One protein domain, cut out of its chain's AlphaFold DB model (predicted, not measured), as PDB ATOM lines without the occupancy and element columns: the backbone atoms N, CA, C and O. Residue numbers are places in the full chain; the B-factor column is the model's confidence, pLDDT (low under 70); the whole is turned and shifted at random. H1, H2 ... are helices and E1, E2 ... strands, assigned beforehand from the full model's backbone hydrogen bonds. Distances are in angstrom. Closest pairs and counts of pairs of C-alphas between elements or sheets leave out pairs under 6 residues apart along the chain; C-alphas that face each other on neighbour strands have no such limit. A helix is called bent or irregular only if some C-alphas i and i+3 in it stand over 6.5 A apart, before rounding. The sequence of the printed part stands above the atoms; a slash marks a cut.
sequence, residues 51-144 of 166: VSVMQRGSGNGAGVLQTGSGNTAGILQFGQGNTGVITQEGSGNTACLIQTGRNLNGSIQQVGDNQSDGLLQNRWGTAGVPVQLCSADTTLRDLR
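AT A GLANCE: This is residues 51 to 144 of the 166 residues of an uncharacterized protein of Hyphomonas sp. 34-62-18 (UniProt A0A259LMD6). You are looking at a chain wound in stacked, flattened turns, a short solenoid whose turns build a sandwich, two sheets face to face. Each of the turns E1 and E2, E3 and E4, and E5 and E6 lays one strand in each sheet; E7 adds one more strand to the larger sheet, E8 folds back beside it as a hairpin, and the short helix H1 lies over the larger sheet's face turned away from the smaller sheet. The printed part has 94 residues with eight named strands and then one named helix, in the order E1 to E8 and H1, and its class is mostly strand. The larger sheet has the order E1, E3, E5, E7, E8 and is mixed; the smaller has the order E2, E4, E6 and is all parallel. The whole is compact, with a radius of gyration of the C-alphas of 12.3 A, and its C-alphas span 32 by 23 by 22 A.

HOW THE PARTS SIT: Begin with the larger sheet, where E3, residues 72 to 80, and E5, residues 94 to 102, are parallel at 2 degrees. C-alphas 76 and 98 face each other at 4.7 A, and N 76 and O 97 are within hydrogen-bond range at 2.8 A. You also find the edge strand E1, residues 51 to 58, as a neighbour of E3, parallel to it at 1 degree, with N 54 and O 75 within hydrogen-bond range at 2.8 A. E7, residues 116 to 122, is parallel to E5 at 2 degrees, with N 98 and O 119 at 2.8 A. The other edge strand is E8, residues 125 to 128, antiparallel to E7 in a hairpin, their directions 157 degrees apart, with N 120 and O 127 at 2.8 A. Now look across to E2, residues 61 to 67, E4, residues 83 to 89, and E6, residues 105 to 111. E2 and E4 are parallel at 2 degrees, with N 65 and O 86 at 2.8 A; E4 and E6 are parallel at 2 degrees, with N 87 and O 108 at 2.9 A. The parts of the two sheets that face each other are 10.5 A centre to centre, their best planes 8 degrees apart. For instance, the closest C-alphas of E3 and E4, those of Ile 75 and Gly 84, are 6.9 A apart. H1, residues 131 to 134, is on the larger sheet at a height of 6.2 A, only just over E5, on which 3 of its 4 C-alphas fall. The closest C-alphas of H1 and E5 are those of Val 131 and Cys 96, 5.0 A apart. H1 is too short for an O i to N i+4 pair; its one O i to N i+3 pair is within range.

IN THESE COORDINATES: Find C-alpha 51 at (197.316, 153.499, 162.231), where E1 begins; it runs 20.7 A to C-alpha 58. E2 then runs 20.5 A. E3 and E5, the longest strands with 9 residues each, measure 24.9 A and 25.3 A; look for C-alpha 94 at (188.369, 154.350, 166.704), where E5 begins. E4, E6 and E7 are each 20.3 A long, and E8 is 10.5 A. H1 runs 6.0 A and ends at C-alpha 134, (196.502, 156.640, 171.806); it is neither bent nor irregular, but only just.

THE WHOLE: The C-alphas farthest apart are those of Ser 69 and Trp 124, 35.0 A. The printed part has no cut, and the links from E1 through to H1 are tight. After H1, residues 135 to 144 hold no named element. Mean pLDDT of the printed part is 85.8; residues 135 to 138 and residue 140 are under 70.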
ATOM      1  N   VAL A  51     196.687 154.407 161.270       88.12
ATOM      2  CA  VAL A  51     197.316 153.499 162.231       88.12
ATOM      3  C   VAL A  51     198.493 154.203 162.889       88.12
ATOM      4  O   VAL A  51     199.310 154.813 162.200       88.12
ATOM      5  N   SER A  52     198.599 154.086 164.209       89.25
ATOM      6  CA  SER A  52     199.778 154.488 164.973       89.25
ATOM      7  C   SER A  52     200.198 153.366 165.915       89.25
ATOM      8  O   SER A  52     199.377 152.797 166.632       89.25
ATOM      9  N   VAL A  53     201.486 153.034 165.921       87.50
ATOM     10  CA  VAL A  53     202.059 152.049 166.839       87.50
ATOM     11  C   VAL A  53     203.296 152.660 167.475       87.50
ATOM     12  O   VAL A  53     204.237 153.037 166.779       87.50
ATOM     13  N   MET A  54     203.308 152.728 168.802       87.75
ATOM     14  CA  MET A  54     204.460 153.163 169.581       87.75
ATOM     15  C   MET A  54     204.857 152.059 170.552       87.75
ATOM     16  O   MET A  54     204.054 151.590 171.359       87.75
ATOM     17  N   GLN A  55     206.126 151.665 170.503       86.88
ATOM     18  CA  GLN A  55     206.683 150.644 171.378       86.88
ATOM     19  C   GLN A  55     207.898 151.204 172.111       86.88
ATOM     20  O   GLN A  55     208.836 151.713 171.500       86.88
ATOM     21  N   ARG A  56     207.907 151.071 173.435       85.06
ATOM     22  CA  ARG A  56     209.036 151.414 174.295       85.06
ATOM     23  C   ARG A  56     209.415 150.208 175.149       85.06
ATOM     24  O   ARG A  56     208.720 149.871 176.104       85.06
ATOM     25  N   GLY A  57     210.544 149.586 174.818       84.62
ATOM     26  CA  GLY A  57     211.080 148.389 175.472       84.62
ATOM     27  C   GLY A  57     211.556 147.363 174.440       84.62
ATOM     28  O   GLY A  57     211.961 147.765 173.355       84.62
ATOM     29  N   SER A  58     211.552 146.066 174.760       86.62
ATOM     30  CA  SER A  58     212.126 145.024 173.888       86.62
ATOM     31  C   SER A  58     211.177 143.846 173.650       86.62
ATOM     32  O   SER A  58     210.377 143.493 174.508       86.62
ATOM     33  N   GLY A  59     211.255 143.221 172.472       83.56
ATOM     34  CA  GLY A  59     210.491 142.003 172.163       83.56
ATOM     35  C   GLY A  59     208.968 142.174 172.140       83.56
ATOM     36  O   GLY A  59     208.263 141.214 172.416       83.56
ATOM     37  N   ASN A  60     208.456 143.378 171.869       87.31
ATOM     38  CA  ASN A  60     207.016 143.605 171.737       87.31
ATOM     39  C   ASN A  60     206.555 143.355 170.289       87.31
ATOM     40  O   ASN A  60     207.251 143.734 169.348       87.31
ATOM     41  N   GLY A  61     205.370 142.773 170.110       86.69
ATOM     42  CA  GLY A  61     204.686 142.615 168.826       86.69
ATOM     43  C   GLY A  61     203.416 143.461 168.764       86.69
ATOM     44  O   GLY A  61     202.652 143.515 169.727       86.69
ATOM     45  N   ALA A  62     203.172 144.120 167.634       87.88
ATOM     46  CA  ALA A  62     201.970 144.916 167.412       87.88
ATOM     47  C   ALA A  62     201.453 144.718 165.984       87.88
ATOM     48  O   ALA A  62     202.241 144.717 165.038       87.88
ATOM     49  N   GLY A  63     200.139 144.558 165.834       88.50
ATOM     50  CA  GLY A  63     199.480 144.402 164.541       88.50
ATOM     51  C   GLY A  63     198.156 145.151 164.494       88.50
ATOM     52  O   GLY A  63     197.391 145.134 165.455       88.50
ATOM     53  N   VAL A  64     197.882 145.809 163.371       87.06
ATOM     54  CA  VAL A  64     196.610 146.490 163.128       87.06
ATOM     55  C   VAL A  64     196.086 146.083 161.758       87.06
ATOM     56  O   VAL A  64     196.805 146.191 160.767       87.06
ATOM     57  N   LEU A  65     194.838 145.623 161.713       89.81
ATOM     58  CA  LEU A  65     194.112 145.269 160.502       89.81
ATOM     59  C   LEU A  65     192.857 146.144 160.400       89.81
ATOM     60  O   LEU A  65     192.018 146.133 161.297       89.81
ATOM     61  N   GLN A  66     192.733 146.909 159.315       86.06
ATOM     62  CA  GLN A  66     191.603 147.808 159.072       86.06
ATOM     63  C   GLN A  66     190.982 147.522 157.704       86.06
ATOM     64  O   GLN A  66     191.645 147.673 156.678       86.06
ATOM     65  N   THR A  67     189.698 147.178 157.704       89.06
ATOM     66  CA  THR A  67     188.875 146.975 156.508       89.06
ATOM     67  C   THR A  67     187.759 148.019 156.502       89.06
ATOM     68  O   THR A  67     187.025 148.133 157.477       89.06
ATOM     69  N   GLY A  68     187.630 148.787 155.415       87.25
ATOM     70  CA  GLY A  68     186.679 149.904 155.286       87.25
ATOM     71  C   GLY A  68     187.369 151.272 155.243       87.25
ATOM     72  O   GLY A  68     188.507 151.350 154.774       87.25
ATOM     73  N   SER A  69     186.696 152.347 155.671       86.50
ATOM     74  CA  SER A  69     187.175 153.733 155.482       86.50
ATOM     75  C   SER A  69     187.101 154.593 156.749       86.50
ATOM     76  O   SER A  69     186.204 154.446 157.569       86.50
ATOM     77  N   GLY A  70     188.040 155.522 156.928       86.62
ATOM     78  CA  GLY A  70     188.047 156.456 158.060       86.62
ATOM     79  C   GLY A  70     188.262 155.834 159.443       86.62
ATOM     80  O   GLY A  70     187.972 156.483 160.445       86.62
ATOM     81  N   ASN A  71     188.775 154.608 159.524       88.44
ATOM     82  CA  ASN A  71     189.101 153.968 160.795       88.44
ATOM     83  C   ASN A  71     190.408 154.530 161.374       88.44
ATOM     84  O   ASN A  71     191.360 154.785 160.642       88.44
ATOM     85  N   THR A  72     190.490 154.690 162.689       91.12
ATOM     86  CA  THR A  72     191.679 155.123 163.429       91.12
ATOM     87  C   THR A  72     192.032 154.083 164.488       91.12
ATOM     88  O   THR A  72     191.191 153.707 165.298       91.12
ATOM     89  N   ALA A  73     193.280 153.628 164.517       88.88
ATOM     90  CA  ALA A  73     193.762 152.664 165.501       88.88
ATOM     91  C   ALA A  73     195.115 153.084 166.071       88.88
ATOM     92  O   ALA A  73     196.007 153.517 165.336       88.88
ATOM     93  N   GLY A  74     195.275 152.921 167.381       90.56
ATOM     94  CA  GLY A  74     196.506 153.222 168.094       90.56
ATOM     95  C   GLY A  74     196.918 152.099 169.040       90.56
ATOM     96  O   GLY A  74     196.094 151.624 169.816       90.56
ATOM     97  N   ILE A  75     198.189 151.693 169.002       88.19
ATOM     98  CA  ILE A  75     198.783 150.752 169.963       88.19
ATOM     99  C   ILE A  75     199.952 151.437 170.681       88.19
ATOM    100  O   ILE A  75     200.918 151.842 170.037       88.19
ATOM    101  N   LEU A  76     199.901 151.516 172.013       89.19
ATOM    102  CA  LEU A  76     200.987 152.004 172.868       89.19
ATOM    103  C   LEU A  76     201.490 150.874 173.775       89.19
ATOM    104  O   LEU A  76     200.779 150.422 174.672       89.19
ATOM    105  N   GLN A  77     202.726 150.421 173.588       89.00
ATOM    106  CA  GLN A  77     203.318 149.342 174.384       89.00
ATOM    107  C   GLN A  77     204.525 149.836 175.171       89.00
ATOM    108  O   GLN A  77     205.523 150.273 174.604       89.00
ATOM    109  N   PHE A  78     204.471 149.685 176.488       88.56
ATOM    110  CA  PHE A  78     205.554 150.010 177.402       88.56
ATOM    111  C   PHE A  78     205.981 148.753 178.168       88.56
ATOM    112  O   PHE A  78     205.228 148.228 178.991       88.56
ATOM    113  N   GLY A  79     207.204 148.280 177.930       88.50
ATOM    114  CA  GLY A  79     207.785 147.112 178.596       88.50
ATOM    115  C   GLY A  79     208.243 146.024 177.622       88.50
ATOM    116  O   GLY A  79     208.766 146.355 176.562       88.50
ATOM    117  N   GLN A  80     208.141 144.748 178.000       89.31
ATOM    118  CA  GLN A  80     208.829 143.655 177.298       89.31
ATOM    119  C   GLN A  80     207.911 142.475 176.971       89.31
ATOM    120  O   GLN A  80     207.203 142.000 177.852       89.31
ATOM    121  N   GLY A  81     207.983 141.935 175.754       85.44
ATOM    122  CA  GLY A  81     207.233 140.723 175.402       85.44
ATOM    123  C   GLY A  81     205.726 140.935 175.232       85.44
ATOM    124  O   GLY A  81     204.969 139.975 175.334       85.44
ATOM    125  N   ASN A  82     205.259 142.172 175.052       88.31
ATOM    126  CA  ASN A  82     203.831 142.456 174.911       88.31
ATOM    127  C   ASN A  82     203.374 142.240 173.464       88.31
ATOM    128  O   ASN A  82     204.046 142.689 172.539       88.31
ATOM    129  N   THR A  83     202.212 141.619 173.277       90.88
ATOM    130  CA  THR A  83     201.557 141.419 171.981       90.88
ATOM    131  C   THR A  83     200.228 142.167 171.955       90.88
ATOM    132  O   THR A  83     199.367 141.928 172.805       90.88
ATOM    133  N   GLY A  84     200.064 143.062 170.982       88.94
ATOM    134  CA  GLY A  84     198.859 143.866 170.793       88.94
ATOM    135  C   GLY A  84     198.289 143.715 169.388       88.94
ATOM    136  O   GLY A  84     199.033 143.841 168.416       88.94
ATOM    137  N   VAL A  85     196.986 143.458 169.268       91.25
ATOM    138  CA  VAL A  85     196.305 143.334 167.968       91.25
ATOM    139  C   VAL A  85     195.042 144.191 167.935       91.25
ATOM    140  O   VAL A  85     194.226 144.127 168.846       91.25
ATOM    141  N   ILE A  86     194.847 144.977 166.881       87.81
ATOM    142  CA  ILE A  86     193.590 145.695 166.640       87.81
ATOM    143  C   ILE A  86     193.021 145.257 165.293       87.81
ATOM    144  O   ILE A  86     193.722 145.328 164.286       87.81
ATOM    145  N   THR A  87     191.751 144.863 165.268       90.62
ATOM    146  CA  THR A  87     190.999 144.570 164.044       90.62
ATOM    147  C   THR A  87     189.775 145.476 163.973       90.62
ATOM    148  O   THR A  87     188.946 145.456 164.882       90.62
ATOM    149  N   GLN A  88     189.650 146.267 162.908       89.12
ATOM    150  CA  GLN A  88     188.494 147.133 162.661       89.12
ATOM    151  C   GLN A  88     187.878 146.805 161.303       89.12
ATOM    152  O   GLN A  88     188.561 146.860 160.279       89.12
ATOM    153  N   GLU A  89     186.587 146.503 161.298       91.44
ATOM    154  CA  GLU A  89     185.791 146.237 160.103       91.44
ATOM    155  C   GLU A  89     184.592 147.191 160.070       91.44
ATOM    156  O   GLU A  89     183.766 147.175 160.981       91.44
ATOM    157  N   GLY A  90     184.513 148.028 159.035       88.56
ATOM    158  CA  GLY A  90     183.494 149.073 158.883       88.56
ATOM    159  C   GLY A  90     184.120 150.449 158.670       88.56
ATOM    160  O   GLY A  90     185.265 150.547 158.219       88.56
ATOM    161  N   SER A  91     183.382 151.517 158.953       89.12
ATOM    162  CA  SER A  91     183.830 152.893 158.735       89.12
ATOM    163  C   SER A  91     183.763 153.764 159.988       89.12
ATOM    164  O   SER A  91     182.839 153.668 160.790       89.12
ATOM    165  N   GLY A  92     184.738 154.662 160.151       86.56
ATOM    166  CA  GLY A  92     184.766 155.629 161.258       86.56
ATOM    167  C   GLY A  92     185.082 155.036 162.638       86.56
ATOM    168  O   GLY A  92     184.848 155.690 163.653       86.56
ATOM    169  N   ASN A  93     185.600 153.809 162.712       89.12
ATOM    170  CA  ASN A  93     185.918 153.162 163.984       89.12
ATOM    171  C   ASN A  93     187.179 153.751 164.618       89.12
ATOM    172  O   ASN A  93     188.155 154.027 163.926       89.12
ATOM    173  N   THR A  94     187.206 153.884 165.941       92.12
ATOM    174  CA  THR A  94     188.369 154.350 166.704       92.12
ATOM    175  C   THR A  94     188.764 153.329 167.771       92.12
ATOM    176  O   THR A  94     187.953 152.968 168.622       92.12
ATOM    177  N   ALA A  95     190.018 152.879 167.759       91.06
ATOM    178  CA  ALA A  95     190.543 151.897 168.704       91.06
ATOM    179  C   ALA A  95     191.840 152.375 169.366       91.06
ATOM    180  O   ALA A  95     192.718 152.939 168.708       91.06
ATOM    181  N   CYS A  96     191.990 152.103 170.661       92.50
ATOM    182  CA  CYS A  96     193.189 152.438 171.425       92.50
ATOM    183  C   CYS A  96     193.593 151.292 172.353       92.50
ATOM    184  O   CYS A  96     192.909 151.019 173.331       92.50
ATOM    185  N   LEU A  97     194.720 150.639 172.085       90.62
ATOM    186  CA  LEU A  97     195.267 149.583 172.933       90.62
ATOM    187  C   LEU A  97     196.536 150.065 173.632       90.62
ATOM    188  O   LEU A  97     197.521 150.408 172.985       90.62
ATOM    189  N   ILE A  98     196.546 150.029 174.959       90.06
ATOM    190  CA  ILE A  98     197.676 150.448 175.784       90.06
ATOM    191  C   ILE A  98     198.123 149.272 176.644       90.06
ATOM    192  O   ILE A  98     197.340 148.739 177.422       90.06
ATOM    193  N   GLN A  99     199.386 148.864 176.554       90.56
ATOM    194  CA  GLN A  99     199.935 147.770 177.357       90.56
ATOM    195  C   GLN A  99     201.125 148.257 178.177       90.56
ATOM    196  O   GLN A  99     202.091 148.787 177.632       90.56
ATOM    197  N   THR A 100     201.074 148.063 179.494       90.19
ATOM    198  CA  THR A 100     202.139 148.466 180.426       90.19
ATOM    199  C   THR A 100     202.593 147.280 181.277       90.19
ATOM    200  O   THR A 100     201.890 146.827 182.181       90.19
ATOM    201  N   GLY A 101     203.784 146.747 181.008       87.94
ATOM    202  CA  GLY A 101     204.309 145.592 181.740       87.94
ATOM    203  C   GLY A 101     205.047 144.592 180.862       87.94
ATOM    204  O   GLY A 101     205.685 144.969 179.880       87.94
ATOM    205  N   ARG A 102     205.012 143.319 181.264       88.50
ATOM    206  CA  ARG A 102     205.684 142.230 180.554       88.50
ATOM    207  C   ARG A 102     204.705 141.130 180.171       88.50
ATOM    208  O   ARG A 102     203.844 140.809 180.987       88.50
ATOM    209  N   ASN A 103     204.910 140.520 179.004       89.00
ATOM    210  CA  ASN A 103     204.160 139.358 178.515       89.00
ATOM    211  C   ASN A 103     202.632 139.559 178.506       89.00
ATOM    212  O   ASN A 103     201.876 138.648 178.842       89.00
ATOM    213  N   LEU A 104     202.175 140.766 178.164       86.12
ATOM    214  CA  LEU A 104     200.751 141.075 178.039       86.12
ATOM    215  C   LEU A 104     200.247 140.709 176.643       86.12
ATOM    216  O   LEU A 104     200.915 140.982 175.652       86.12
ATOM    217  N   ASN A 105     199.054 140.127 176.565       88.00
ATOM    218  CA  ASN A 105     198.361 139.849 175.310       88.00
ATOM    219  C   ASN A 105     197.016 140.576 175.320       88.00
ATOM    220  O   ASN A 105     196.203 140.332 176.215       88.00
ATOM    221  N   GLY A 106     196.827 141.490 174.371       83.94
ATOM    222  CA  GLY A 106     195.648 142.339 174.287       83.94
ATOM    223  C   GLY A 106     195.161 142.437 172.852       83.94
ATOM    224  O   GLY A 106     195.963 142.568 171.925       83.94
ATOM    225  N   SER A 107     193.844 142.390 172.677       88.19
ATOM    226  CA  SER A 107     193.208 142.592 171.385       88.19
ATOM    227  C   SER A 107     191.992 143.507 171.481       88.19
ATOM    228  O   SER A 107     191.295 143.526 172.496       88.19
ATOM    229  N   ILE A 108     191.752 144.277 170.422       85.56
ATOM    230  CA  ILE A 108     190.517 145.041 170.214       85.56
ATOM    231  C   ILE A 108     189.927 144.596 168.882       85.56
ATOM    232  O   ILE A 108     190.633 144.573 167.874       85.56
ATOM    233  N   GLN A 109     188.642 144.254 168.877       91.50
ATOM    234  CA  GLN A 109     187.895 143.915 167.671       91.50
ATOM    235  C   GLN A 109     186.659 144.806 167.583       91.50
ATOM    236  O   GLN A 109     185.831 144.792 168.489       91.50
ATOM    237  N   GLN A 110     186.538 145.552 166.488       88.25
ATOM    238  CA  GLN A 110     185.390 146.408 166.196       88.25
ATOM    239  C   GLN A 110     184.772 145.982 164.871       88.25
ATOM    240  O   GLN A 110     185.474 145.908 163.862       88.25
ATOM    241  N   VAL A 111     183.471 145.700 164.887       90.44
ATOM    242  CA  VAL A 111     182.678 145.351 163.703       90.44
ATOM    243  C   VAL A 111     181.479 146.291 163.650       90.44
ATOM    244  O   VAL A 111     180.748 146.407 164.634       90.44
ATOM    245  N   GLY A 112     181.280 146.951 162.512       85.94
ATOM    246  CA  GLY A 112     180.265 147.992 162.328       85.94
ATOM    247  C   GLY A 112     180.889 149.379 162.197       85.94
ATOM    248  O   GLY A 112     182.099 149.503 162.044       85.94
ATOM    249  N   ASP A 113     180.066 150.425 162.243       88.75
ATOM    250  CA  ASP A 113     180.511 151.799 161.986       88.75
ATOM    251  C   ASP A 113     180.534 152.647 163.264       88.75
ATOM    252  O   ASP A 113     179.716 152.456 164.168       88.75
ATOM    253  N   ASN A 114     181.431 153.636 163.314       88.12
ATOM    254  CA  ASN A 114     181.547 154.637 164.385       88.12
ATOM    255  C   ASN A 114     181.734 154.062 165.804       88.12
ATOM    256  O   ASN A 114     181.284 154.652 166.789       88.12
ATOM    257  N   GLN A 115     182.396 152.911 165.930       89.12
ATOM    258  CA  GLN A 115     182.708 152.306 167.228       89.12
ATOM    259  C   GLN A 115     183.909 152.999 167.886       89.12
ATOM    260  O   GLN A 115     184.780 153.535 167.203       89.12
ATOM    261  N   SER A 116     183.972 153.021 169.219       91.94
ATOM    262  CA  SER A 116     185.063 153.657 169.972       91.94
ATOM    263  C   SER A 116     185.441 152.829 171.196       91.94
ATOM    264  O   SER A 116     184.725 152.858 172.190       91.94
ATOM    265  N   ASP A 117     186.584 152.144 171.140       90.94
ATOM    266  CA  ASP A 117     187.046 151.249 172.205       90.94
ATOM    267  C   ASP A 117     188.485 151.554 172.591       90.94
ATOM    268  O   ASP A 117     189.403 151.509 171.769       90.94
ATOM    269  N   GLY A 118     188.695 151.839 173.872       90.38
ATOM    270  CA  GLY A 118     190.025 151.969 174.440       90.38
ATOM    271  C   GLY A 118     190.239 150.964 175.560       90.38
ATOM    272  O   GLY A 118     189.418 150.830 176.467       90.38
ATOM    273  N   LEU A 119     191.363 150.264 175.503       90.00
ATOM    274  CA  LEU A 119     191.737 149.208 176.425       90.00
ATOM    275  C   LEU A 119     193.141 149.468 176.958       90.00
ATOM    276  O   LEU A 119     194.095 149.590 176.195       90.00
ATOM    277  N   LEU A 120     193.275 149.512 178.279       89.69
ATOM    278  CA  LEU A 120     194.550 149.524 178.974       89.69
ATOM    279  C   LEU A 120     194.742 148.203 179.697       89.69
ATOM    280  O   LEU A 120     193.950 147.836 180.558       89.69
ATOM    281  N   GLN A 121     195.830 147.516 179.393       87.50
ATOM    282  CA  GLN A 121     196.237 146.294 180.058       87.50
ATOM    283  C   GLN A 121     197.529 146.542 180.832       87.50
ATOM    284  O   GLN A 121     198.510 147.086 180.314       87.50
ATOM    285  N   ASN A 122     197.545 146.129 182.090       87.56
ATOM    286  CA  ASN A 122     198.732 146.147 182.926       87.56
ATOM    287  C   ASN A 122     198.858 144.828 183.700       87.56
ATOM    288  O   ASN A 122     198.052 143.912 183.552       87.56
ATOM    289  N   ARG A 123     199.878 144.718 184.557       82.69
ATOM    290  CA  ARG A 123     200.100 143.509 185.372       82.69
ATOM    291  C   ARG A 123     199.011 143.219 186.421       82.69
ATOM    292  O   ARG A 123     199.073 142.181 187.071       82.69
ATOM    293  N   TRP A 124     198.104 144.159 186.666       80.88
ATOM    294  CA  TRP A 124     197.051 144.085 187.680       80.88
ATOM    295  C   TRP A 124     195.663 143.858 187.077       80.88
ATOM    296  O   TRP A 124     194.740 143.521 187.815       80.88
ATOM    297  N   GLY A 125     195.513 144.010 185.762       81.50
ATOM    298  CA  GLY A 125     194.270 143.749 185.054       81.50
ATOM    299  C   GLY A 125     194.109 144.595 183.798       81.50
ATOM    300  O   GLY A 125     195.045 145.244 183.323       81.50
ATOM    301  N   THR A 126     192.887 144.573 183.280       84.50
ATOM    302  CA  THR A 126     192.466 145.315 182.094       84.50
ATOM    303  C   THR A 126     191.423 146.353 182.490       84.50
ATOM    304  O   THR A 126     190.506 146.046 183.251       84.50
ATOM    305  N   ALA A 127     191.553 147.571 181.975       87.19
ATOM    306  CA  ALA A 127     190.641 148.681 182.207       87.19
ATOM    307  C   ALA A 127     190.234 149.333 180.880       87.19
ATOM    308  O   ALA A 127     191.033 149.404 179.947       87.19
ATOM    309  N   GLY A 128     188.999 149.830 180.808       88.12
ATOM    310  CA  GLY A 128     188.562 150.690 179.711       88.12
ATOM    311  C   GLY A 128     189.183 152.078 179.846       88.12
ATOM    312  O   GLY A 128     189.223 152.638 180.944       88.12
ATOM    313  N   VAL A 129     189.672 152.633 178.742       85.69
ATOM    314  CA  VAL A 129     190.276 153.969 178.700       85.69
ATOM    315  C   VAL A 129     189.743 154.774 177.517       85.69
ATOM    316  O   VAL A 129     189.288 154.187 176.540       85.69
ATOM    317  N   PRO A 130     189.772 156.114 177.571       85.56
ATOM    318  CA  PRO A 130     189.384 156.928 176.427       85.56
ATOM    319  C   PRO A 130     190.338 156.727 175.244       85.56
ATOM    320  O   PRO A 130     191.560 156.685 175.409       85.56
ATOM    321  N   VAL A 131     189.780 156.661 174.032       84.81
ATOM    322  CA  VAL A 131     190.538 156.428 172.791       84.81
ATOM    323  C   VAL A 131     191.562 157.521 172.486       84.81
ATOM    324  O   VAL A 131     192.590 157.249 171.866       84.81
ATOM    325  N   GLN A 132     191.334 158.741 172.985       85.31
ATOM    326  CA  GLN A 132     192.252 159.867 172.809       85.31
ATOM    327  C   GLN A 132     193.640 159.614 173.414       85.31
ATOM    328  O   GLN A 132     194.604 160.244 172.984       85.31
ATOM    329  N   LEU A 133     193.783 158.680 174.364       83.31
ATOM    330  CA  LEU A 133     195.089 158.358 174.942       83.31
ATOM    331  C   LEU A 133     196.065 157.765 173.922       83.31
ATOM    332  O   LEU A 133     197.266 157.932 174.085       83.31
ATOM    333  N   CYS A 134     195.599 157.116 172.857       79.69
ATOM    334  CA  CYS A 134     196.502 156.640 171.806       79.69
ATOM    335  C   CYS A 134     196.796 157.696 170.731       79.69
ATOM    336  O   CYS A 134     197.621 157.461 169.850       79.69
ATOM    337  N   SER A 135     196.120 158.845 170.787       69.12
ATOM    338  CA  SER A 135     196.298 159.971 169.862       69.12
ATOM    339  C   SER A 135     197.019 161.166 170.497       69.12
ATOM    340  O   SER A 135     197.500 162.031 169.772       69.12
ATOM    341  N   ALA A 136     197.107 161.218 171.826       59.44
ATOM    342  CA  ALA A 136     197.936 162.162 172.568       59.44
ATOM    343  C   ALA A 136     199.357 161.600 172.771       59.44
ATOM    344  O   ALA A 136     199.556 160.386 172.723       59.44
ATOM    345  N   ASP A 137     200.337 162.477 173.017       63.25
ATOM    346  CA  ASP A 137     201.708 162.125 173.435       63.25
ATOM    347  C   ASP A 137     201.701 161.540 174.860       63.25
ATOM    348  O   ASP A 137     202.150 162.138 175.837       63.25
ATOM    349  N   THR A 138     201.049 160.391 175.001       67.62
ATOM    350  CA  THR A 138     200.728 159.782 176.283       67.62
ATOM    351  C   THR A 138     201.959 159.097 176.837       67.62
ATOM    352  O   THR A 138     202.493 158.140 176.269       67.62
ATOM    353  N   THR A 139     202.392 159.551 178.007       71.06
ATOM    354  CA  THR A 139     203.522 158.958 178.710       71.06
ATOM    355  C   THR A 139     203.054 157.928 179.734       71.06
ATOM    356  O   THR A 139     201.917 157.922 180.203       71.06
ATOM    357  N   LEU A 140     203.985 157.093 180.205       67.69
ATOM    358  CA  LEU A 140     203.754 156.201 181.349       67.69
ATOM    359  C   LEU A 140     203.251 156.919 182.615       67.69
ATOM    360  O   LEU A 140     202.729 156.251 183.506       67.69
ATOM    361  N   ARG A 141     203.450 158.239 182.749       70.12
ATOM    362  CA  ARG A 141     202.948 159.005 183.900       70.12
ATOM    363  C   ARG A 141     201.441 159.231 183.798       70.12
ATOM    364  O   ARG A 141     200.762 159.052 184.805       70.12
ATOM    365  N   ASP A 142     200.939 159.523 182.605       72.06
ATOM    366  CA  ASP A 142     199.523 159.824 182.345       72.06
ATOM    367  C   ASP A 142     198.645 158.578 182.522       72.06
ATOM    368  O   ASP A 142     197.525 158.631 183.025       72.06
ATOM    369  N   LEU A 143     199.216 157.408 182.232       70.44
ATOM    370  CA  LEU A 143     198.555 156.114 182.393       70.44
ATOM    371  C   LEU A 143     198.393 155.673 183.853       70.44
ATOM    372  O   LEU A 143     197.626 154.752 184.128       70.44
ATOM    373  N   ARG A 144     199.078 156.312 184.814       70.12
ATOM    374  CA  ARG A 144     199.007 155.915 186.234       70.12
ATOM    375  C   ARG A 144     197.616 156.088 186.830       70.12
ATOM    376  O   ARG A 144     197.237 155.284 187.675       70.12
TER     377      ARG A 144